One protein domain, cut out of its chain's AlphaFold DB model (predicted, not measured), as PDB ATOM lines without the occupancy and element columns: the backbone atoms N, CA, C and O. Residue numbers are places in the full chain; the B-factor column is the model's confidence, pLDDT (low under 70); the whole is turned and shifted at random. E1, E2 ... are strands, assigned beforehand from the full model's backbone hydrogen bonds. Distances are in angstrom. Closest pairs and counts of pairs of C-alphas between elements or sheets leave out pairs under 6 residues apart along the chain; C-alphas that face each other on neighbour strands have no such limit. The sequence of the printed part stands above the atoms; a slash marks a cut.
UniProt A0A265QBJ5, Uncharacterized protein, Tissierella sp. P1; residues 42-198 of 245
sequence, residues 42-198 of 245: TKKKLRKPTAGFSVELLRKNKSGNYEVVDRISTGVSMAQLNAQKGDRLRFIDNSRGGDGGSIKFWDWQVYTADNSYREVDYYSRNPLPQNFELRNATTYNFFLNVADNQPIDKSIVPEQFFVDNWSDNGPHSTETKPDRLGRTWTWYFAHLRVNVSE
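Overview. This is residues 42 to 198 of the 245 residues of an uncharacterized protein of Tissierella sp. P1 (UniProt A0A265QBJ5). This is an elongated sandwich with its two sheets only partly face to face: a long, twisted sheet of E3, E5, E6, E7, E8 and E9, with the small sheet of E2, E1 and E4 over part of it. The tip of the hairpin of E1 and E2 reaches one end of the long axis; toward the other end residues 155 to 161 stick out, and residues 178 to 183 also stick out, beyond E8 and E9. The printed part has 157 residues with nine named strands, E1 to E9 in chain order, and no named helix; the class is all strand, though under half of the residues, 74, are in named elements. The small sheet runs E2, E1, E4, antiparallel; the large one is branched and mixed. The whole is compact, with a radius of gyration of the C-alphas of 17.5 A and spans of 61 by 32 by 25 A.

Arrangement. E1, residues 53 to 60, forms a hairpin with E2, residues 66 to 73, with N 55 and O 72 2.8 A apart. E2 bends by 60 degrees at residue 69. E3, residues 79 to 84, is in the large sheet; its closest C-alpha pair with E2 is Ala 79 and Ser 73, 6.8 A. E4, residues 88 to 93, is antiparallel to E1, with N 54 and O 92 2.8 A apart. E5, residues 103 to 112, and E6, residues 117 to 124, are a hairpin without N and O pairs within hydrogen-bond range; C-alphas 106 and 123 face each other at 5.6 A. E7, residues 139 to 148, is on the other side of E5 from E6, antiparallel to E5, with N 107 and O 145 2.8 A apart. E8, residues 172 to 176, forms a hairpin with E9, residues 185 to 197, with N 176 and O 185 2.7 A apart. E9 bends by 58 degrees at residue 190. E3 and E8 lie on one side of E9 and E7 on the other; E3 is parallel to E9, with N 81 and O 193 2.9 A apart, and E7 is antiparallel to it, with N 142 and O 192 2.8 A apart.

Along the chain. E1 begins at C-alpha 53 (342.242, 1.278, 5.910) and is 22.9 A long. E5 measures 27.0 A and E7 30.3 A. E9, 35.3 A, ends at C-alpha 197 (343.268, 23.284, -0.870).

Size, cuts and confidence. The C-alphas of Lys 62 and Ser 155 are the two farthest apart, at 60.8 A. The printed part has no cut. The links E6 to E7 and E7 to E8 are long, with 14 and 23 residues. The mean pLDDT of the printed part is 80.1; 38 residues are under 70, among them 115 to 127, 154 to 163 and 174 to 186.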
ATOM      1  N   THR A  42     358.112 -23.740  15.411       68.06
ATOM      2  CA  THR A  42     358.168 -24.587  14.205       68.06
ATOM      3  C   THR A  42     359.203 -24.140  13.179       68.06
ATOM      4  O   THR A  42     359.427 -24.864  12.212       68.06
ATOM      5  N   LYS A  43     359.801 -22.950  13.353       70.44
ATOM      6  CA  LYS A  43     360.717 -22.299  12.397       70.44
ATOM      7  C   LYS A  43     360.135 -22.115  10.985       70.44
ATOM      8  O   LYS A  43     360.852 -21.790  10.045       70.44
ATOM      9  N   LYS A  44     358.823 -22.313  10.811       74.75
ATOM     10  CA  LYS A  44     358.130 -22.092   9.538       74.75
ATOM     11  C   LYS A  44     357.987 -20.605   9.267       74.75
ATOM     12  O   LYS A  44     357.794 -19.831  10.205       74.75
ATOM     13  N   LYS A  45     358.010 -20.241   7.982       78.56
ATOM     14  CA  LYS A  45     357.708 -18.880   7.544       78.56
ATOM     15  C   LYS A  45     356.289 -18.499   7.981       78.56
ATOM     16  O   LYS A  45     355.349 -19.229   7.677       78.56
ATOM     17  N   LEU A  46     356.164 -17.383   8.686       80.31
ATOM     18  CA  LEU A  46     354.909 -16.831   9.170       80.31
ATOM     19  C   LEU A  46     354.210 -16.059   8.059       80.31
ATOM     20  O   LEU A  46     354.838 -15.302   7.309       80.31
ATOM     21  N   ARG A  47     352.890 -16.205   7.994       86.94
ATOM     22  CA  ARG A  47     352.047 -15.248   7.293       86.94
ATOM     23  C   ARG A  47     351.949 -13.990   8.147       86.94
ATOM     24  O   ARG A  47     351.489 -14.027   9.290       86.94
ATOM     25  N   LYS A  48     352.371 -12.873   7.571       87.19
ATOM     26  CA  LYS A  48     352.262 -11.554   8.187       87.19
ATOM     27  C   LYS A  48     350.834 -11.020   8.135       87.19
ATOM     28  O   LYS A  48     350.083 -11.400   7.229       87.19
ATOM     29  N   PRO A  49     350.451 -10.131   9.063       90.88
ATOM     30  CA  PRO A  49     349.232  -9.364   8.911       90.88
ATOM     31  C   PRO A  49     349.329  -8.422   7.709       90.88
ATOM     32  O   PRO A  49     350.402  -8.135   7.182       90.88
ATOM     33  N   THR A  50     348.177  -7.938   7.268       91.81
ATOM     34  CA  THR A  50     348.034  -6.966   6.187       91.81
ATOM     35  C   THR A  50     347.471  -5.675   6.773       91.81
ATOM     36  O   THR A  50     346.332  -5.680   7.244       91.81
ATOM     37  N   ALA A  51     348.238  -4.586   6.738       91.56
ATOM     38  CA  ALA A  51     347.749  -3.253   7.081       91.56
ATOM     39  C   ALA A  51     346.843  -2.718   5.968       91.56
ATOM     40  O   ALA A  51     347.178  -2.812   4.783       91.56
ATOM     41  N   GLY A  52     345.720  -2.108   6.336       91.75
ATOM     42  CA  GLY A  52     344.872  -1.417   5.374       91.75
ATOM     43  C   GLY A  52     343.737  -0.655   6.032       91.75
ATOM     44  O   GLY A  52     343.202  -1.074   7.052       91.75
ATOM     45  N   PHE A  53     343.342   0.460   5.427       92.12
ATOM     46  CA  PHE A  53     342.242   1.278   5.910       92.12
ATOM     47  C   PHE A  53     341.473   1.933   4.762       92.12
ATOM     48  O   PHE A  53     341.997   2.146   3.666       92.12
ATOM     49  N   SER A  54     340.205   2.239   5.012       92.81
ATOM     50  CA  SER A  54     339.399   3.120   4.169       92.81
ATOM     51  C   SER A  54     339.273   4.488   4.813       92.81
ATOM     52  O   SER A  54     339.324   4.627   6.035       92.81
ATOM     53  N   VAL A  55     339.074   5.496   3.977       94.62
ATOM     54  CA  VAL A  55     338.834   6.869   4.391       94.62
ATOM     55  C   VAL A  55     337.601   7.388   3.697       94.62
ATOM     56  O   VAL A  55     337.462   7.257   2.483       94.62
ATOM     57  N   GLU A  56     336.727   7.998   4.479       95.81
ATOM     58  CA  GLU A  56     335.622   8.802   3.985       95.81
ATOM     59  C   GLU A  56     335.958  10.275   4.175       95.81
ATOM     60  O   GLU A  56     336.362  10.689   5.266       95.81
ATOM     61  N   LEU A  57     335.783  11.055   3.112       96.44
ATOM     62  CA  LEU A  57     335.872  12.505   3.141       96.44
ATOM     63  C   LEU A  57     334.504  13.067   3.503       96.44
ATOM     64  O   LEU A  57     333.526  12.818   2.800       96.44
ATOM     65  N   LEU A  58     334.444  13.833   4.583       96.19
ATOM     66  CA  LEU A  58     333.240  14.497   5.039       96.19
ATOM     67  C   LEU A  58     333.361  16.003   4.830       96.19
ATOM     68  O   LEU A  58     334.300  16.625   5.328       96.19
ATOM     69  N   ARG A  59     332.362  16.597   4.177       94.62
ATOM     70  CA  ARG A  59     332.272  18.044   3.949       94.62
ATOM     71  C   ARG A  59     330.992  18.600   4.550       94.62
ATOM     72  O   ARG A  59     329.965  17.929   4.550       94.62
ATOM     73  N   LYS A  60     331.049  19.829   5.067       93.62
ATOM     74  CA  LYS A  60     329.842  20.534   5.512       93.62
ATOM     75  C   LYS A  60     328.984  20.925   4.311       93.62
ATOM     76  O   LYS A  60     329.463  21.598   3.402       93.62
ATOM     77  N   ASN A  61     327.710  20.563   4.350       92.00
ATOM     78  CA  ASN A  61     326.708  21.083   3.431       92.00
ATOM     79  C   ASN A  61     326.221  22.480   3.864       92.00
ATOM     80  O   ASN A  61     326.637  23.018   4.892       92.00
ATOM     81  N   LYS A  62     325.299  23.068   3.090       89.19
ATOM     82  CA  LYS A  62     324.734  24.407   3.359       89.19
ATOM     83  C   LYS A  62     324.042  24.522   4.723       89.19
ATOM     84  O   LYS A  62     323.973  25.612   5.274       89.19
ATOM     85  N   SER A  63     323.548  23.413   5.269       90.56
ATOM     86  CA  SER A  63     322.918  23.354   6.593       90.56
ATOM     87  C   SER A  63     323.931  23.176   7.730       90.56
ATOM     88  O   SER A  63     323.532  23.045   8.884       90.56
ATOM     89  N   GLY A  64     325.234  23.136   7.427       88.75
ATOM     90  CA  GLY A  64     326.314  22.959   8.398       88.75
ATOM     91  C   GLY A  64     326.572  21.508   8.818       88.75
ATOM     92  O   GLY A  64     327.477  21.268   9.622       88.75
ATOM     93  N   ASN A  65     325.830  20.543   8.265       92.75
ATOM     94  CA  ASN A  65     325.973  19.119   8.570       92.75
ATOM     95  C   ASN A  65     327.051  18.476   7.695       92.75
ATOM     96  O   ASN A  65     327.167  18.802   6.516       92.75
ATOM     97  N   TYR A  66     327.822  17.548   8.260       92.00
ATOM     98  CA  TYR A  66     328.822  16.789   7.509       92.00
ATOM     99  C   TYR A  66     328.172  15.658   6.706       92.00
ATOM    100  O   TYR A  66     327.452  14.835   7.270       92.00
ATOM    101  N   GLU A  67     328.490  15.578   5.418       95.25
ATOM    102  CA  GLU A  67     328.090  14.491   4.522       95.25
ATOM    103  C   GLU A  67     329.311  13.854   3.858       95.25
ATOM    104  O   GLU A  67     330.329  14.515   3.654       95.25
ATOM    105  N   VAL A  68     329.217  12.560   3.545       95.81
ATOM    106  CA  VAL A  68     330.285  11.844   2.839       95.81
ATOM    107  C   VAL A  68     330.275  12.279   1.377       95.81
ATOM    108  O   VAL A  68     329.291  12.052   0.679       95.81
ATOM    109  N   VAL A  69     331.373  12.880   0.922       95.50
ATOM    110  CA  VAL A  69     331.530  13.370  -0.457       95.50
ATOM    111  C   VAL A  69     332.484  12.520  -1.291       95.50
ATOM    112  O   VAL A  69     332.425  12.574  -2.515       95.50
ATOM    113  N   ASP A  70     333.347  11.729  -0.650       96.00
ATOM    114  CA  ASP A  70     334.254  10.799  -1.325       96.00
ATOM    115  C   ASP A  70     334.656   9.650  -0.381       96.00
ATOM    116  O   ASP A  70     334.581   9.780   0.848       96.00
ATOM    117  N   ARG A  71     335.091   8.520  -0.944       95.38
ATOM    118  CA  ARG A  71     335.634   7.378  -0.206       95.38
ATOM    119  C   ARG A  71     336.764   6.713  -0.987       95.38
ATOM    120  O   ARG A  71     336.590   6.317  -2.135       95.38
ATOM    121  N   ILE A  72     337.879   6.457  -0.310       94.69
ATOM    122  CA  ILE A  72     339.024   5.731  -0.868       94.69
ATOM    123  C   ILE A  72     339.526   4.661   0.102       94.69
ATOM    124  O   ILE A  72     339.318   4.759   1.307       94.69
ATOM    125  N   SER A  73     340.176   3.619  -0.412       91.75
ATOM    126  CA  SER A  73     340.822   2.585   0.406       91.75
ATOM    127  C   SER A  73     342.289   2.444   0.033       91.75
ATOM    128  O   SER A  73     342.640   2.537  -1.142       91.75
ATOM    129  N   THR A  74     343.143   2.205   1.022       87.62
ATOM    130  CA  THR A  74     344.553   1.890   0.785       87.62
ATOM    131  C   THR A  74     344.706   0.473   0.246       87.62
ATOM    132  O   THR A  74     344.018  -0.442   0.703       87.62
ATOM    133  N   GLY A  75     345.646   0.281  -0.675       72.81
ATOM    134  CA  GLY A  75     346.029  -1.029  -1.195       72.81
ATOM    135  C   GLY A  75     347.543  -1.141  -1.349       72.81
ATOM    136  O   GLY A  75     348.298  -0.499  -0.625       72.81
ATOM    137  N   VAL A  76     347.983  -1.939  -2.324       64.88
ATOM    138  CA  VAL A  76     349.410  -2.126  -2.655       64.88
ATOM    139  C   VAL A  76     350.056  -0.902  -3.317       64.88
ATOM    140  O   VAL A  76     351.274  -0.835  -3.433       64.88
ATOM    141  N   SER A  77     349.253   0.065  -3.759       75.00
ATOM    142  CA  SER A  77     349.695   1.353  -4.294       75.00
ATOM    143  C   SER A  77     349.263   2.488  -3.371       75.00
ATOM    144  O   SER A  77     348.262   2.369  -2.660       75.00
ATOM    145  N   MET A  78     349.991   3.607  -3.417       82.25
ATOM    146  CA  MET A  78     349.623   4.817  -2.680       82.25
ATOM    147  C   MET A  78     348.210   5.264  -3.081       82.25
ATOM    148  O   MET A  78     347.937   5.483  -4.262       82.25
ATOM    149  N   ALA A  79     347.324   5.406  -2.095       88.75
ATOM    150  CA  ALA A  79     346.011   6.007  -2.289       88.75
ATOM    151  C   ALA A  79     346.133   7.536  -2.267       88.75
ATOM    152  O   ALA A  79     346.965   8.083  -1.540       88.75
ATOM    153  N   GLN A  80     345.296   8.233  -3.036       93.38
ATOM    154  CA  GLN A  80     345.304   9.691  -3.084       93.38
ATOM    155  C   GLN A  80     343.891  10.272  -3.080       93.38
ATOM    156  O   GLN A  80     343.020   9.802  -3.804       93.38
ATOM    157  N   LEU A  81     343.693  11.324  -2.288       94.19
ATOM    158  CA  LEU A  81     342.430  12.037  -2.125       94.19
ATOM    159  C   LEU A  81     342.674  13.550  -2.222       94.19
ATOM    160  O   LEU A  81     343.706  14.045  -1.765       94.19
ATOM    161  N   ASN A  82     341.720  14.293  -2.782       95.44
ATOM    162  CA  ASN A  82     341.745  15.756  -2.776       95.44
ATOM    163  C   ASN A  82     340.647  16.286  -1.851       95.44
ATOM    164  O   ASN A  82     339.503  15.845  -1.922       95.44
ATOM    165  N   ALA A  83     340.996  17.245  -1.003       94.94
ATOM    166  CA  ALA A  83     340.114  17.801   0.010       94.94
ATOM    167  C   ALA A  83     340.256  19.328   0.105       94.94
ATOM    168  O   ALA A  83     341.088  19.963  -0.557       94.94
ATOM    169  N   GLN A  84     339.410  19.925   0.932       95.12
ATOM    170  CA  GLN A  84     339.409  21.345   1.249       95.12
ATOM    171  C   GLN A  84     339.659  21.541   2.740       95.12
ATOM    172  O   GLN A  84     339.322  20.697   3.572       95.12
ATOM    173  N   LYS A  85     340.275  22.667   3.081       93.19
ATOM    174  CA  LYS A  85     340.457  23.088   4.462       93.19
ATOM    175  C   LYS A  85     339.098  23.143   5.165       93.19
ATOM    176  O   LYS A  85     338.143  23.710   4.644       93.19
ATOM    177  N   GLY A  86     339.017  22.533   6.343       91.31
ATOM    178  CA  GLY A  86     337.779  22.366   7.107       91.31
ATOM    179  C   GLY A  86     337.013  21.069   6.820       91.31
ATOM    180  O   GLY A  86     336.111  20.735   7.591       91.31
ATOM    181  N   ASP A  87     337.375  20.302   5.783       94.81
ATOM    182  CA  ASP A  87     336.863  18.939   5.615       94.81
ATOM    183  C   ASP A  87     337.343  18.030   6.763       94.81
ATOM    184  O   ASP A  87     338.345  18.289   7.444       94.81
ATOM    185  N   ARG A  88     336.629  16.921   6.967       94.62
ATOM    186  CA  ARG A  88     336.994  15.877   7.928       94.62
ATOM    187  C   ARG A  88     337.252  14.553   7.233       94.62
ATOM    188  O   ARG A  88     336.623  14.235   6.234       94.62
ATOM    189  N   LEU A  89     338.139  13.759   7.811       94.06
ATOM    190  CA  LEU A  89     338.396  12.383   7.416       94.06
ATOM    191  C   LEU A  89     337.891  11.443   8.507       94.06
ATOM    192  O   LEU A  89     338.199  11.638   9.688       94.06
ATOM    193  N   ARG A  90     337.146  10.413   8.108       92.62
ATOM    194  CA  ARG A  90     336.791   9.280   8.968       92.62
ATOM    195  C   ARG A  90     337.525   8.043   8.483       92.62
ATOM    196  O   ARG A  90     337.351   7.637   7.335       92.62
ATOM    197  N   PHE A  91     338.343   7.465   9.356       91.81
ATOM    198  CA  PHE A  91     339.149   6.290   9.049       91.81
ATOM    199  C   PHE A  91     338.455   5.015   9.528       91.81
ATOM    200  O   PHE A  91     337.929   4.947  10.641       91.81
ATOM    201  N   ILE A  92     338.475   3.996   8.678       91.31
ATOM    202  CA  ILE A  92     337.902   2.676   8.931       91.31
ATOM    203  C   ILE A  92     339.032   1.668   8.777       91.31
ATOM    204  O   ILE A  92     339.606   1.547   7.693       91.31
ATOM    205  N   ASP A  93     339.371   0.971   9.856       91.25
ATOM    206  CA  ASP A  93     340.403  -0.059   9.815       91.25
ATOM    207  C   ASP A  93     339.881  -1.308   9.096       91.25
ATOM    208  O   ASP A  93     338.843  -1.861   9.455       91.25
ATOM    209  N   ASN A  94     340.622  -1.750   8.081       91.56
ATOM    210  CA  ASN A  94     340.355  -2.960   7.308       91.56
ATOM    211  C   ASN A  94     341.534  -3.944   7.382       91.56
ATOM    212  O   ASN A  94     341.663  -4.826   6.523       91.56
ATOM    213  N   SER A  95     342.416  -3.771   8.368       91.88
ATOM    214  CA  SER A  95     343.598  -4.601   8.556       91.88
ATOM    215  C   SER A  95     343.212  -6.046   8.857       91.88
ATOM    216  O   SER A  95     342.184  -6.339   9.470       91.88
ATOM    217  N   ARG A  96     344.042  -6.984   8.400       92.75
ATOM    218  CA  ARG A  96     343.792  -8.426   8.519       92.75
ATOM    219  C   ARG A  96     344.946  -9.093   9.242       92.75
ATOM    220  O   ARG A  96     346.097  -8.864   8.884       92.75
ATOM    221  N   GLY A  97     344.645  -9.933  10.228       91.88
ATOM    222  CA  GLY A  97     345.665 -10.737  10.895       91.88
ATOM    223  C   GLY A  97     346.304 -11.756   9.951       91.88
ATOM    224  O   GLY A  97     345.674 -12.234   9.003       91.88
ATOM    225  N   GLY A  98     347.565 -12.081  10.219       91.25
ATOM    226  CA  GLY A  98     348.299 -13.146   9.560       91.25
ATOM    227  C   GLY A  98     348.063 -14.468  10.280       91.25
ATOM    228  O   GLY A  98     346.922 -14.909  10.443       91.25
ATOM    229  N   ASP A  99     349.136 -15.131  10.691       89.81
ATOM    230  CA  ASP A  99     349.049 -16.345  11.513       89.81
ATOM    231  C   ASP A  99     348.607 -16.054  12.956       89.81
ATOM    232  O   ASP A  99     348.001 -16.913  13.594       89.81
ATOM    233  N   GLY A 100     348.792 -14.821  13.443       87.81
ATOM    234  CA  GLY A 100     348.351 -14.407  14.778       87.81
ATOM    235  C   GLY A 100     346.845 -14.158  14.895       87.81
ATOM    236  O   GLY A 100     346.354 -13.892  15.990       87.81
ATOM    237  N   GLY A 101     346.104 -14.226  13.783       90.12
ATOM    238  CA  GLY A 101     344.644 -14.118  13.718       90.12
ATOM    239  C   GLY A 101     344.092 -12.704  13.921       90.12
ATOM    240  O   GLY A 101     343.407 -12.186  13.042       90.12
ATOM    241  N   SER A 102     344.386 -12.068  15.055       90.94
ATOM    242  CA  SER A 102     343.920 -10.719  15.397       90.94
ATOM    243  C   SER A 102     345.063  -9.716  15.484       90.94
ATOM    244  O   SER A 102     346.165 -10.041  15.933       90.94
ATOM    245  N   ILE A 103     344.776  -8.479  15.070       91.19
ATOM    246  CA  ILE A 103     345.699  -7.356  15.222       91.19
ATOM    247  C   ILE A 103     345.817  -6.998  16.706       91.19
ATOM    248  O   ILE A 103     344.827  -6.938  17.437       91.19
ATOM    249  N   LYS A 104     347.057  -6.803  17.140       87.38
ATOM    250  CA  LYS A 104     347.460  -6.481  18.507       87.38
ATOM    251  C   LYS A 104     347.936  -5.038  18.625       87.38
ATOM    252  O   LYS A 104     347.680  -4.404  19.647       87.38
ATOM    253  N   PHE A 105     348.635  -4.547  17.604       86.44
ATOM    254  CA  PHE A 105     349.223  -3.214  17.589       86.44
ATOM    255  C   PHE A 105     348.987  -2.506  16.262       86.44
ATOM    256  O   PHE A 105     349.017  -3.133  15.202       86.44
ATOM    257  N   TRP A 106     348.832  -1.187  16.361       88.06
ATOM    258  CA  TRP A 106     348.770  -0.249  15.253       88.06
ATOM    259  C   TRP A 106     349.869   0.796  15.456       88.06
ATOM    260  O   TRP A 106     350.012   1.362  16.540       88.06
ATOM    261  N   ASP A 107     350.650   1.023  14.410       83.88
ATOM    262  CA  ASP A 107     351.593   2.128  14.280       83.88
ATOM    263  C   ASP A 107     351.014   3.080  13.231       83.88
ATOM    264  O   ASP A 107     351.027   2.797  12.028       83.88
ATOM    265  N   TRP A 108     350.394   4.153  13.720       84.62
ATOM    266  CA  TRP A 108     349.684   5.141  12.922       84.62
ATOM    267  C   TRP A 108     350.469   6.447  12.893       84.62
ATOM    268  O   TRP A 108     350.799   7.005  13.932       84.62
ATOM    269  N   GLN A 109     350.757   6.970  11.703       83.38
ATOM    270  CA  GLN A 109     351.599   8.158  11.566       83.38
ATOM    271  C   GLN A 109     350.978   9.159  10.598       83.38
ATOM    272  O   GLN A 109     350.411   8.784   9.569       83.38
ATOM    273  N   VAL A 110     351.100  10.449  10.922       84.81
ATOM    274  CA  VAL A 110     350.587  11.547  10.099       84.81
ATOM    275  C   VAL A 110     351.664  12.608   9.924       84.81
ATOM    276  O   VAL A 110     352.204  13.122  10.900       84.81
ATOM    277  N   TYR A 111     351.939  12.971   8.674       82.12
ATOM    278  CA  TYR A 111     352.928  13.988   8.316       82.12
ATOM    279  C   TYR A 111     352.320  15.043   7.406       82.12
ATOM    280  O   TYR A 111     351.545  14.715   6.505       82.12
ATOM    281  N   THR A 112     352.713  16.297   7.585       82.50
ATOM    282  CA  THR A 112     352.453  17.372   6.619       82.50
ATOM    283  C   THR A 112     353.646  17.583   5.683       82.50
ATOM    284  O   THR A 112     354.736  17.061   5.913       82.50
ATOM    285  N   ALA A 113     353.447  18.328   4.590       76.25
ATOM    286  CA  ALA A 113     354.454  18.539   3.540       76.25
ATOM    287  C   ALA A 113     355.780  19.164   4.019       76.25
ATOM    288  O   ALA A 113     356.822  18.944   3.412       76.25
ATOM    289  N   ASP A 114     355.745  19.940   5.098       72.38
ATOM    290  CA  ASP A 114     356.903  20.573   5.736       72.38
ATOM    291  C   ASP A 114     357.654  19.635   6.697       72.38
ATOM    292  O   ASP A 114     358.536  20.078   7.430       72.38
ATOM    293  N   ASN A 115     357.295  18.346   6.719       62.03
ATOM    294  CA  ASN A 115     357.734  17.372   7.715       62.03
ATOM    295  C   ASN A 115     357.463  17.823   9.161       62.03
ATOM    296  O   ASN A 115     358.071  17.274  10.084       62.03
ATOM    297  N   SER A 116     356.565  18.796   9.391       56.94
ATOM    298  CA  SER A 116     356.155  19.110  10.753       56.94
ATOM    299  C   SER A 116     355.384  17.913  11.309       56.94
ATOM    300  O   SER A 116     354.423  17.388  10.743       56.94
ATOM    301  N   TYR A 117     355.952  17.381  12.382       48.91
ATOM    302  CA  TYR A 117     355.600  16.100  12.958       48.91
ATOM    303  C   TYR A 117     354.504  16.288  14.001       48.91
ATOM    304  O   TYR A 117     354.654  17.066  14.947       48.91
ATOM    305  N   ARG A 118     353.419  15.528  13.865       49.62
ATOM    306  CA  ARG A 118     352.579  15.155  15.001       49.62
ATOM    307  C   ARG A 118     352.564  13.638  15.072       49.62
ATOM    308  O   ARG A 118     351.876  12.988  14.291       49.62
ATOM    309  N   GLU A 119     353.319  13.096  16.019       43.53
ATOM    310  CA  GLU A 119     353.089  11.745  16.520       43.53
ATOM    311  C   GLU A 119     351.604  11.608  16.868       43.53
ATOM    312  O   GLU A 119     351.061  12.418  17.626       43.53
ATOM    313  N   VAL A 120     350.929  10.621  16.288       49.34
ATOM    314  CA  VAL A 120     349.615  10.186  16.752       49.34
ATOM    315  C   VAL A 120     349.829   8.785  17.295       49.34
ATOM    316  O   VAL A 120     350.033   7.867  16.522       49.34
ATOM    317  N   ASP A 121     349.831   8.664  18.621       50.91
ATOM    318  CA  ASP A 121     349.829   7.415  19.390       50.91
ATOM    319  C   ASP A 121     350.669   6.267  18.806       50.91
ATOM    320  O   ASP A 121     350.158   5.315  18.211       50.91
ATOM    321  N   TYR A 122     351.974   6.316  19.076       47.91
ATOM    322  CA  TYR A 122     352.833   5.142  18.969       47.91
ATOM    323  C   TYR A 122     352.247   4.017  19.846       47.91
ATOM    324  O   TYR A 122     352.157   4.155  21.068       47.91
ATOM    325  N   TYR A 123     351.845   2.902  19.227       53.59
ATOM    326  CA  TYR A 123     351.284   1.718  19.894       53.59
ATOM    327  C   TYR A 123     349.935   1.928  20.598       53.59
ATOM    328  O   TYR A 123     349.748   1.530  21.756       53.59
ATOM    329  N   SER A 124     348.944   2.482  19.897       54.84
ATOM    330  CA  SER A 124     347.572   2.435  20.403       54.84
ATOM    331  C   SER A 124     347.051   0.985  20.427       54.84
ATOM    332  O   SER A 124     347.268   0.186  19.515       54.84
ATOM    333  N   ARG A 125     346.305   0.631  21.484       57.19
ATOM    334  CA  ARG A 125     345.402  -0.543  21.476       57.19
ATOM    335  C   ARG A 125     344.042  -0.218  20.848       57.19
ATOM    336  O   ARG A 125     343.135  -1.043  20.897       57.19
ATOM    337  N   ASN A 126     343.882   1.010  20.356       57.03
ATOM    338  CA  ASN A 126     342.619   1.565  19.895       57.03
ATOM    339  C   ASN A 126     342.697   1.880  18.396       57.03
ATOM    340  O   ASN A 126     343.743   2.341  17.936       57.03
ATOM    341  N   PRO A 127     341.602   1.660  17.649       66.00
ATOM    342  CA  PRO A 127     341.585   1.809  16.204       66.00
ATOM    343  C   PRO A 127     341.784   3.265  15.770       66.00
ATOM    344  O   PRO A 127     341.627   4.204  16.551       66.00
ATOM    345  N   LEU A 128     342.112   3.404  14.484       75.00
ATOM    346  CA  LEU A 128     342.323   4.645  13.738       75.00
ATOM    347  C   LEU A 128     341.372   5.793  14.142       75.00
ATOM    348  O   LEU A 128     340.194   5.549  14.441       75.00
ATOM    349  N   PRO A 129     341.839   7.057  14.084       73.38
ATOM    350  CA  PRO A 129     341.038   8.207  14.485       73.38
ATOM    351  C   PRO A 129     339.723   8.276  13.700       73.38
ATOM    352  O   PRO A 129     339.699   8.266  12.473       73.38
ATOM    353  N   GLN A 130     338.604   8.392  14.412       75.25
ATOM    354  CA  GLN A 130     337.278   8.410  13.783       75.25
ATOM    355  C   GLN A 130     336.921   9.764  13.156       75.25
ATOM    356  O   GLN A 130     336.038   9.827  12.308       75.25
ATOM    357  N   ASN A 131     337.592  10.847  13.562       81.62
ATOM    358  CA  ASN A 131     337.375  12.189  13.025       81.62
ATOM    359  C   ASN A 131     338.691  12.978  13.024       81.62
ATOM    360  O   ASN A 131     339.151  13.414  14.078       81.62
ATOM    361  N   PHE A 132     339.275  13.192  11.847       89.25
ATOM    362  CA  PHE A 132     340.460  14.030  11.657       89.25
ATOM    363  C   PHE A 132     340.096  15.269  10.839       89.25
ATOM    364  O   PHE A 132     339.634  15.150   9.711       89.25
ATOM    365  N   GLU A 133     340.282  16.462  11.396       91.06
ATOM    366  CA  GLU A 133     339.962  17.727  10.728       91.06
ATOM    367  C   GLU A 133     341.170  18.266   9.950       91.06
ATOM    368  O   GLU A 133     342.263  18.418  10.499       91.06
ATOM    369  N   LEU A 134     340.962  18.600   8.677       91.75
ATOM    370  CA  LEU A 134     341.988  19.148   7.794       91.75
ATOM    371  C   LEU A 134     342.087  20.663   7.989       91.75
ATOM    372  O   LEU A 134     341.429  21.447   7.312       91.75
ATOM    373  N   ARG A 135     342.889  21.083   8.968       89.25
ATOM    374  CA  ARG A 135     342.950  22.486   9.419       89.25
ATOM    375  C   ARG A 135     343.777  23.407   8.531       89.25
ATOM    376  O   ARG A 135     343.525  24.608   8.515       89.25
ATOM    377  N   ASN A 136     344.742  22.852   7.805       89.25
ATOM    378  CA  ASN A 136     345.675  23.616   6.985       89.25
ATOM    379  C   ASN A 136     345.551  23.190   5.520       89.25
ATOM    380  O   ASN A 136     345.415  21.999   5.236       89.25
ATOM    381  N   ALA A 137     345.649  24.144   4.595       92.00
ATOM    382  CA  ALA A 137     345.810  23.840   3.178       92.00
ATOM    383  C   ALA A 137     347.251  23.374   2.923       92.00
ATOM    384  O   ALA A 137     348.173  24.166   2.753       92.00
ATOM    385  N   THR A 138     347.463  22.065   2.999       91.12
ATOM    386  CA  THR A 138     348.759  21.411   2.801       91.12
ATOM    387  C   THR A 138     348.544  19.977   2.324       91.12
ATOM    388  O   THR A 138     347.416  19.509   2.177       91.12
ATOM    389  N   THR A 139     349.628  19.251   2.077       91.25
ATOM    390  CA  THR A 139     349.554  17.805   1.860       91.25
ATOM    391  C   THR A 139     349.704  17.083   3.188       91.25
ATOM    392  O   THR A 139     350.700  17.285   3.877       91.25
ATOM    393  N   TYR A 140     348.749  16.217   3.515       91.06
ATOM    394  CA  TYR A 140     348.844  15.261   4.613       91.06
ATOM    395  C   TYR A 140     349.204  13.880   4.061       91.06
ATOM    396  O   TYR A 140     348.660  13.445   3.045       91.06
ATOM    397  N   ASN A 141     350.098  13.168   4.734       89.56
ATOM    398  CA  ASN A 141     350.427  11.776   4.458       89.56
ATOM    399  C   ASN A 141     350.094  10.949   5.696       89.56
ATOM    400  O   ASN A 141     350.587  11.247   6.782       89.56
ATOM    401  N   PHE A 142     349.263   9.929   5.517       89.38
ATOM    402  CA  PHE A 142     348.830   9.009   6.560       89.38
ATOM    403  C   PHE A 142     349.434   7.636   6.305       89.38
ATOM    404  O   PHE A 142     349.324   7.114   5.190       89.38
ATOM    405  N   PHE A 143     350.034   7.054   7.336       88.12
ATOM    406  CA  PHE A 143     350.722   5.775   7.274       88.12
ATOM    407  C   PHE A 143     350.189   4.835   8.347       88.12
ATOM    408  O   PHE A 143     349.991   5.248   9.488       88.12
ATOM    409  N   LEU A 144     349.979   3.572   7.979       88.81
ATOM    410  CA  LEU A 144     349.601   2.516   8.911       88.81
ATOM    411  C   LEU A 144     350.484   1.285   8.727       88.81
ATOM    412  O   LEU A 144     350.586   0.750   7.621       88.81
ATOM    413  N   ASN A 145     351.038   0.803   9.831       88.38
ATOM    414  CA  ASN A 145     351.611  -0.529   9.964       88.38
ATOM    415  C   ASN A 145     350.935  -1.236  11.151       88.38
ATOM    416  O   ASN A 145     350.528  -0.590  12.117       88.38
ATOM    417  N   VAL A 146     350.761  -2.554  11.080       88.69
ATOM    418  CA  VAL A 146     350.081  -3.331  12.128       88.69
ATOM    419  C   VAL A 146     350.872  -4.574  12.494       88.69
ATOM    420  O   VAL A 146     351.553  -5.143  11.644       88.69
ATOM    421  N   ALA A 147     350.735  -5.034  13.736       87.94
ATOM    422  CA  ALA A 147     351.238  -6.333  14.173       87.94
ATOM    423  C   ALA A 147     350.110  -7.204  14.716       87.94
ATOM    424  O   ALA A 147     349.202  -6.703  15.382       87.94
ATOM    425  N   ASP A 148     350.178  -8.509  14.466       89.62
ATOM    426  CA  ASP A 148     349.236  -9.480  15.024       89.62
ATOM    427  C   ASP A 148     349.773 -10.167  16.291       89.62
ATOM    428  O   ASP A 148     350.875  -9.898  16.770       89.62
ATOM    429  N   ASN A 149     348.954 -11.039  16.881       88.06
ATOM    430  CA  ASN A 149     349.287 -11.767  18.105       88.06
ATOM    431  C   ASN A 149     350.232 -12.971  17.904       88.06
ATOM    432  O   ASN A 149     350.367 -13.781  18.823       88.06
ATOM    433  N   GLN A 150     350.878 -13.129  16.742       87.12
ATOM    434  CA  GLN A 150     351.728 -14.287  16.471       87.12
ATOM    435  C   GLN A 150     353.015 -14.250  17.312       87.12
ATOM    436  O   GLN A 150     353.811 -13.316  17.183       87.12
ATOM    437  N   PRO A 151     353.298 -15.286  18.125       79.19
ATOM    438  CA  PRO A 151     354.575 -15.386  18.817       79.19
ATOM    439  C   PRO A 151     355.730 -15.579  17.830       79.19
ATOM    440  O   PRO A 151     355.733 -16.527  17.032       79.19
ATOM    441  N   ILE A 152     356.737 -14.713  17.932       75.44
ATOM    442  CA  ILE A 152     357.994 -14.829  17.188       75.44
ATOM    443  C   ILE A 152     359.045 -15.514  18.055       75.44
ATOM    444  O   ILE A 152     359.049 -15.395  19.285       75.44
ATOM    445  N   ASP A 153     359.935 -16.262  17.407       71.75
ATOM    446  CA  ASP A 153     361.117 -16.795  18.062       71.75
ATOM    447  C   ASP A 153     362.026 -15.669  18.562       71.75
ATOM    448  O   ASP A 153     362.717 -15.034  17.776       71.75
ATOM    449  N   LYS A 154     362.076 -15.439  19.873       69.12
ATOM    450  CA  LYS A 154     362.995 -14.449  20.449       69.12
ATOM    451  C   LYS A 154     364.441 -14.942  20.533       69.12
ATOM    452  O   LYS A 154     365.331 -14.125  20.693       69.12
ATOM    453  N   SER A 155     364.706 -16.248  20.404       67.88
ATOM    454  CA  SER A 155     366.072 -16.789  20.524       67.88
ATOM    455  C   SER A 155     366.982 -16.446  19.339       67.88
ATOM    456  O   SER A 155     368.203 -16.477  19.466       67.88
ATOM    457  N   ILE A 156     366.394 -16.073  18.201       64.94
ATOM    458  CA  ILE A 156     367.103 -15.623  16.991       64.94
ATOM    459  C   ILE A 156     367.205 -14.095  16.904       64.94
ATOM    460  O   ILE A 156     367.716 -13.548  15.926       64.94
ATOM    461  N   VAL A 157     366.722 -13.402  17.934       61.09
ATOM    462  CA  VAL A 157     366.632 -11.950  18.007       61.09
ATOM    463  C   VAL A 157     367.499 -11.471  19.166       61.09
ATOM    464  O   VAL A 157     367.320 -11.939  20.288       61.09
ATOM    465  N   PRO A 158     368.408 -10.509  18.955       57.81
ATOM    466  CA  PRO A 158     369.112  -9.890  20.071       57.81
ATOM    467  C   PRO A 158     368.127  -9.215  21.051       57.81
ATOM    468  O   PRO A 158     367.213  -8.516  20.622       57.81
ATOM    469  N   GLU A 159     368.309  -9.402  22.360       56.34
ATOM    470  CA  GLU A 159     367.347  -9.006  23.413       56.34
ATOM    471  C   GLU A 159     366.903  -7.532  23.380       56.34
ATOM    472  O   GLU A 159     365.826  -7.193  23.864       56.34
ATOM    473  N   GLN A 160     367.706  -6.650  22.785       51.97
ATOM    474  CA  GLN A 160     367.411  -5.226  22.637       51.97
ATOM    475  C   GLN A 160     366.342  -4.887  21.582       51.97
ATOM    476  O   GLN A 160     366.019  -3.710  21.420       51.97
ATOM    477  N   PHE A 161     365.815  -5.864  20.838       56.91
ATOM    478  CA  PHE A 161     364.856  -5.610  19.761       56.91
ATOM    479  C   PHE A 161     363.423  -5.978  20.151       56.91
ATOM    480  O   PHE A 161     363.136  -7.064  20.656       56.91
ATOM    481  N   PHE A 162     362.503  -5.060  19.855       57.50
ATOM    482  CA  PHE A 162     361.070  -5.305  19.932       57.50
ATOM    483  C   PHE A 162     360.621  -6.027  18.661       57.50
ATOM    484  O   PHE A 162     360.829  -5.531  17.555       57.50
ATOM    485  N   VAL A 163     360.061  -7.224  18.818       69.50
ATOM    486  CA  VAL A 163     359.772  -8.118  17.696       69.50
ATOM    487  C   VAL A 163     358.368  -8.670  17.830       69.50
ATOM    488  O   VAL A 163     358.111  -9.571  18.630       69.50
ATOM    489  N   ASP A 164     357.485  -8.123  17.007       79.62
ATOM    490  CA  ASP A 164     356.156  -8.656  16.727       79.62
ATOM    491  C   ASP A 164     356.033  -8.897  15.213       79.62
ATOM    492  O   ASP A 164     356.879  -8.475  14.417       79.62
ATOM    493  N   ASN A 165     355.005  -9.640  14.811       82.75
ATOM    494  CA  ASN A 165     354.784 -10.022  13.420       82.75
ATOM    495  C   ASN A 165     354.128  -8.857  12.674       82.75
ATOM    496  O   ASN A 165     352.909  -8.813  12.530       82.75
ATOM    497  N   TRP A 166     354.945  -7.877  12.283       86.00
ATOM    498  CA  TRP A 166     354.517  -6.658  11.591       86.00
ATOM    499  C   TRP A 166     354.171  -6.904  10.121       86.00
ATOM    500  O   TRP A 166     354.787  -7.737   9.449       86.00
ATOM    501  N   SER A 167     353.215  -6.131   9.609       86.75
ATOM    502  CA  SER A 167     352.831  -6.136   8.201       86.75
ATOM    503  C   SER A 167     353.948  -5.621   7.290       86.75
ATOM    504  O   SER A 167     354.821  -4.862   7.714       86.75
ATOM    505  N   ASP A 168     353.939  -6.051   6.027       83.69
ATOM    506  CA  ASP A 168     354.904  -5.610   5.013       83.69
ATOM    507  C   ASP A 168     354.286  -5.318   3.631       83.69
ATOM    508  O   ASP A 168     354.983  -5.270   2.622       83.69
ATOM    509  N   ASN A 169     352.970  -5.105   3.572       84.44
ATOM    510  CA  ASN A 169     352.207  -4.994   2.322       84.44
ATOM    511  C   ASN A 169     352.042  -3.556   1.789       84.44
ATOM    512  O   ASN A 169     351.246  -3.326   0.876       84.44
ATOM    513  N   GLY A 170     352.713  -2.585   2.405       74.69
ATOM    514  CA  GLY A 170     352.564  -1.165   2.109       74.69
ATOM    515  C   GLY A 170     353.463  -0.658   0.971       74.69
ATOM    516  O   GLY A 170     354.575  -1.156   0.817       74.69
ATOM    517  N   PRO A 171     353.040   0.361   0.196       70.94
ATOM    518  CA  PRO A 171     353.866   0.961  -0.859       70.94
ATOM    519  C   PRO A 171     354.996   1.861  -0.335       70.94
ATOM    520  O   PRO A 171     355.926   2.165  -1.079       70.94
ATOM    521  N   HIS A 172     354.906   2.342   0.909       70.25
ATOM    522  CA  HIS A 172     355.920   3.198   1.520       70.25
ATOM    523  C   HIS A 172     356.808   2.386   2.450       70.25
ATOM    524  O   HIS A 172     356.289   1.539   3.169       70.25
ATOM    525  N   SER A 173     358.110   2.680   2.473       72.88
ATOM    526  CA  SER A 173     359.076   1.959   3.288       72.88
ATOM    527  C   SER A 173     360.020   2.920   4.022       72.88
ATOM    528  O   SER A 173     360.667   3.730   3.358       72.88
ATOM    529  N   THR A 174     360.136   2.843   5.351       64.94
ATOM    530  CA  THR A 174     361.122   3.643   6.102       64.94
ATOM    531  C   THR A 174     362.407   2.848   6.286       64.94
ATOM    532  O   THR A 174     362.385   1.750   6.829       64.94
ATOM    533  N   GLU A 175     363.542   3.378   5.830       59.19
ATOM    534  CA  GLU A 175     364.846   2.790   6.136       59.19
ATOM    535  C   GLU A 175     365.273   3.192   7.548       59.19
ATOM    536  O   GLU A 175     365.524   4.360   7.851       59.19
ATOM    537  N   THR A 176     365.405   2.208   8.425       52.94
ATOM    538  CA  THR A 176     366.122   2.379   9.683       52.94
ATOM    539  C   THR A 176     367.607   2.331   9.365       52.94
ATOM    540  O   THR A 176     368.064   1.421   8.664       52.94
ATOM    541  N   LYS A 177     368.356   3.309   9.887       48.91
ATOM    542  CA  LYS A 177     369.820   3.375   9.768       48.91
ATOM    543  C   LYS A 177     370.436   1.995  10.045       48.91
ATOM    544  O   LYS A 177     369.935   1.307  10.938       48.91
ATOM    545  N   PRO A 178     371.518   1.613   9.340       50.84
ATOM    546  CA  PRO A 178     372.198   0.357   9.611       50.84
ATOM    547  C   PRO A 178     372.523   0.274  11.103       50.84
ATOM    548  O   PRO A 178     373.073   1.222  11.673       50.84
ATOM    549  N   ASP A 179     372.160  -0.830  11.754       53.09
ATOM    550  CA  ASP A 179     372.602  -1.073  13.121       53.09
ATOM    551  C   ASP A 179     374.139  -1.211  13.167       53.09
ATOM    552  O   ASP A 179     374.826  -1.209  12.143       53.09
ATOM    553  N   ARG A 180     374.718  -1.349  14.366       43.41
ATOM    554  CA  ARG A 180     376.176  -1.535  14.528       43.41
ATOM    555  C   ARG A 180     376.732  -2.768  13.790       43.41
ATOM    556  O   ARG A 180     377.947  -2.910  13.713       43.41
ATOM    557  N   LEU A 181     375.865  -3.643  13.279       51.56
ATOM    558  CA  LEU A 181     376.197  -4.834  12.500       51.56
ATOM    559  C   LEU A 181     375.925  -4.648  10.994       51.56
ATOM    560  O   LEU A 181     376.023  -5.611  10.240       51.56
ATOM    561  N   GLY A 182     375.595  -3.432  10.547       52.91
ATOM    562  CA  GLY A 182     375.320  -3.117   9.145       52.91
ATOM    563  C   GLY A 182     373.934  -3.542   8.657       52.91
ATOM    564  O   GLY A 182     373.692  -3.523   7.454       52.91
ATOM    565  N   ARG A 183     373.012  -3.926   9.552       52.81
ATOM    566  CA  ARG A 183     371.659  -4.366   9.177       52.81
ATOM    567  C   ARG A 183     370.711  -3.175   9.111       52.81
ATOM    568  O   ARG A 183     370.507  -2.496  10.115       52.81
ATOM    569  N   THR A 184     370.130  -2.929   7.944       50.16
ATOM    570  CA  THR A 184     369.069  -1.933   7.733       50.16
ATOM    571  C   THR A 184     367.708  -2.580   7.913       50.16
ATOM    572  O   THR A 184     367.476  -3.671   7.395       50.16
ATOM    573  N   TRP A 185     366.808  -1.905   8.618       55.78
ATOM    574  CA  TRP A 185     365.465  -2.410   8.890       55.78
ATOM    575  C   TRP A 185     364.456  -1.570   8.143       55.78
ATOM    576  O   TRP A 185     364.456  -0.353   8.288       55.78
ATOM    577  N   THR A 186     363.594  -2.204   7.367       60.56
ATOM    578  CA  THR A 186     362.576  -1.504   6.596       60.56
ATOM    579  C   THR A 186     361.181  -1.855   7.105       60.56
ATOM    580  O   THR A 186     360.789  -3.025   7.128       60.56
ATOM    581  N   TRP A 187     360.412  -0.848   7.513       71.31
ATOM    582  CA  TRP A 187     358.983  -1.013   7.789       71.31
ATOM    583  C   TRP A 187     358.185  -0.567   6.583       71.31
ATOM    584  O   TRP A 187     358.474   0.498   6.043       71.31
ATOM    585  N   TYR A 188     357.187  -1.354   6.181       77.06
ATOM    586  CA  TYR A 188     356.293  -0.976   5.094       77.06
ATOM    587  C   TYR A 188     354.940  -0.536   5.639       77.06
ATOM    588  O   TYR A 188     354.370  -1.191   6.508       77.06
ATOM    589  N   PHE A 189     354.413   0.553   5.091       84.50
ATOM    590  CA  PHE A 189     353.189   1.186   5.568       84.50
ATOM    591  C   PHE A 189     352.155   1.292   4.456       84.50
ATOM    592  O   PHE A 189     352.467   1.734   3.344       84.50
ATOM    593  N   ALA A 190     350.905   0.944   4.768       90.69
ATOM    594  CA  ALA A 190     349.767   1.375   3.966       90.69
ATOM    595  C   ALA A 190     349.737   2.910   3.963       90.69
ATOM    596  O   ALA A 190     349.853   3.523   5.023       90.69
ATOM    597  N   HIS A 191     349.614   3.526   2.785       90.81
ATOM    598  CA  HIS A 191     349.835   4.965   2.616       90.81
ATOM    599  C   HIS A 191     348.673   5.638   1.888       90.81
ATOM    600  O   HIS A 191     348.275   5.222   0.795       90.81
ATOM    601  N   LEU A 192     348.171   6.714   2.492       92.06
ATOM    602  CA  LEU A 192     347.247   7.662   1.882       92.06
ATOM    603  C   LEU A 192     347.879   9.055   1.841       92.06
ATOM    604  O   LEU A 192     348.310   9.581   2.868       92.06
ATOM    605  N   ARG A 193     347.845   9.689   0.671       93.38
ATOM    606  CA  ARG A 193     348.141  11.111   0.492       93.38
ATOM    607  C   ARG A 193     346.847  11.906   0.336       93.38
ATOM    608  O   ARG A 193     346.022  11.586  -0.515       93.38
ATOM    609  N   VAL A 194     346.690  12.974   1.110       94.19
ATOM    610  CA  VAL A 194     345.555  13.897   1.010       94.19
ATOM    611  C   VAL A 194     346.070  15.288   0.679       94.19
ATOM    612  O   VAL A 194     346.771  15.894   1.487       94.19
ATOM    613  N   ASN A 195     345.718  15.804  -0.496       94.88
ATOM    614  CA  ASN A 195     346.056  17.175  -0.879       94.88
ATOM    615  C   ASN A 195     344.914  18.103  -0.467       94.88
ATOM    616  O   ASN A 195     343.778  17.913  -0.905       94.88
ATOM    617  N   VAL A 196     345.209  19.106   0.357       94.81
ATOM    618  CA  VAL A 196     344.210  20.031   0.896       94.81
ATOM    619  C   VAL A 196     344.400  21.411   0.285       94.81
ATOM    620  O   VAL A 196     345.462  22.015   0.403       94.81
ATOM    621  N   SER A 197     343.348  21.910  -0.355       95.06
ATOM    622  CA  SER A 197     343.268  23.284  -0.870       95.06
ATOM    623  C   SER A 197     342.614  24.221   0.154       95.06
ATOM    624  O   SER A 197     341.929  23.753   1.061       95.06
ATOM    625  N   GLU A 198     342.765  25.542   0.008       90.19
ATOM    626  CA  GLU A 198     342.125  26.543   0.895       90.19
ATOM    627  C   GLU A 198     340.577  26.537   0.844       90.19
ATOM    628  O   GLU A 198     339.934  27.242   1.613       90.19
TER     629      GLU A 198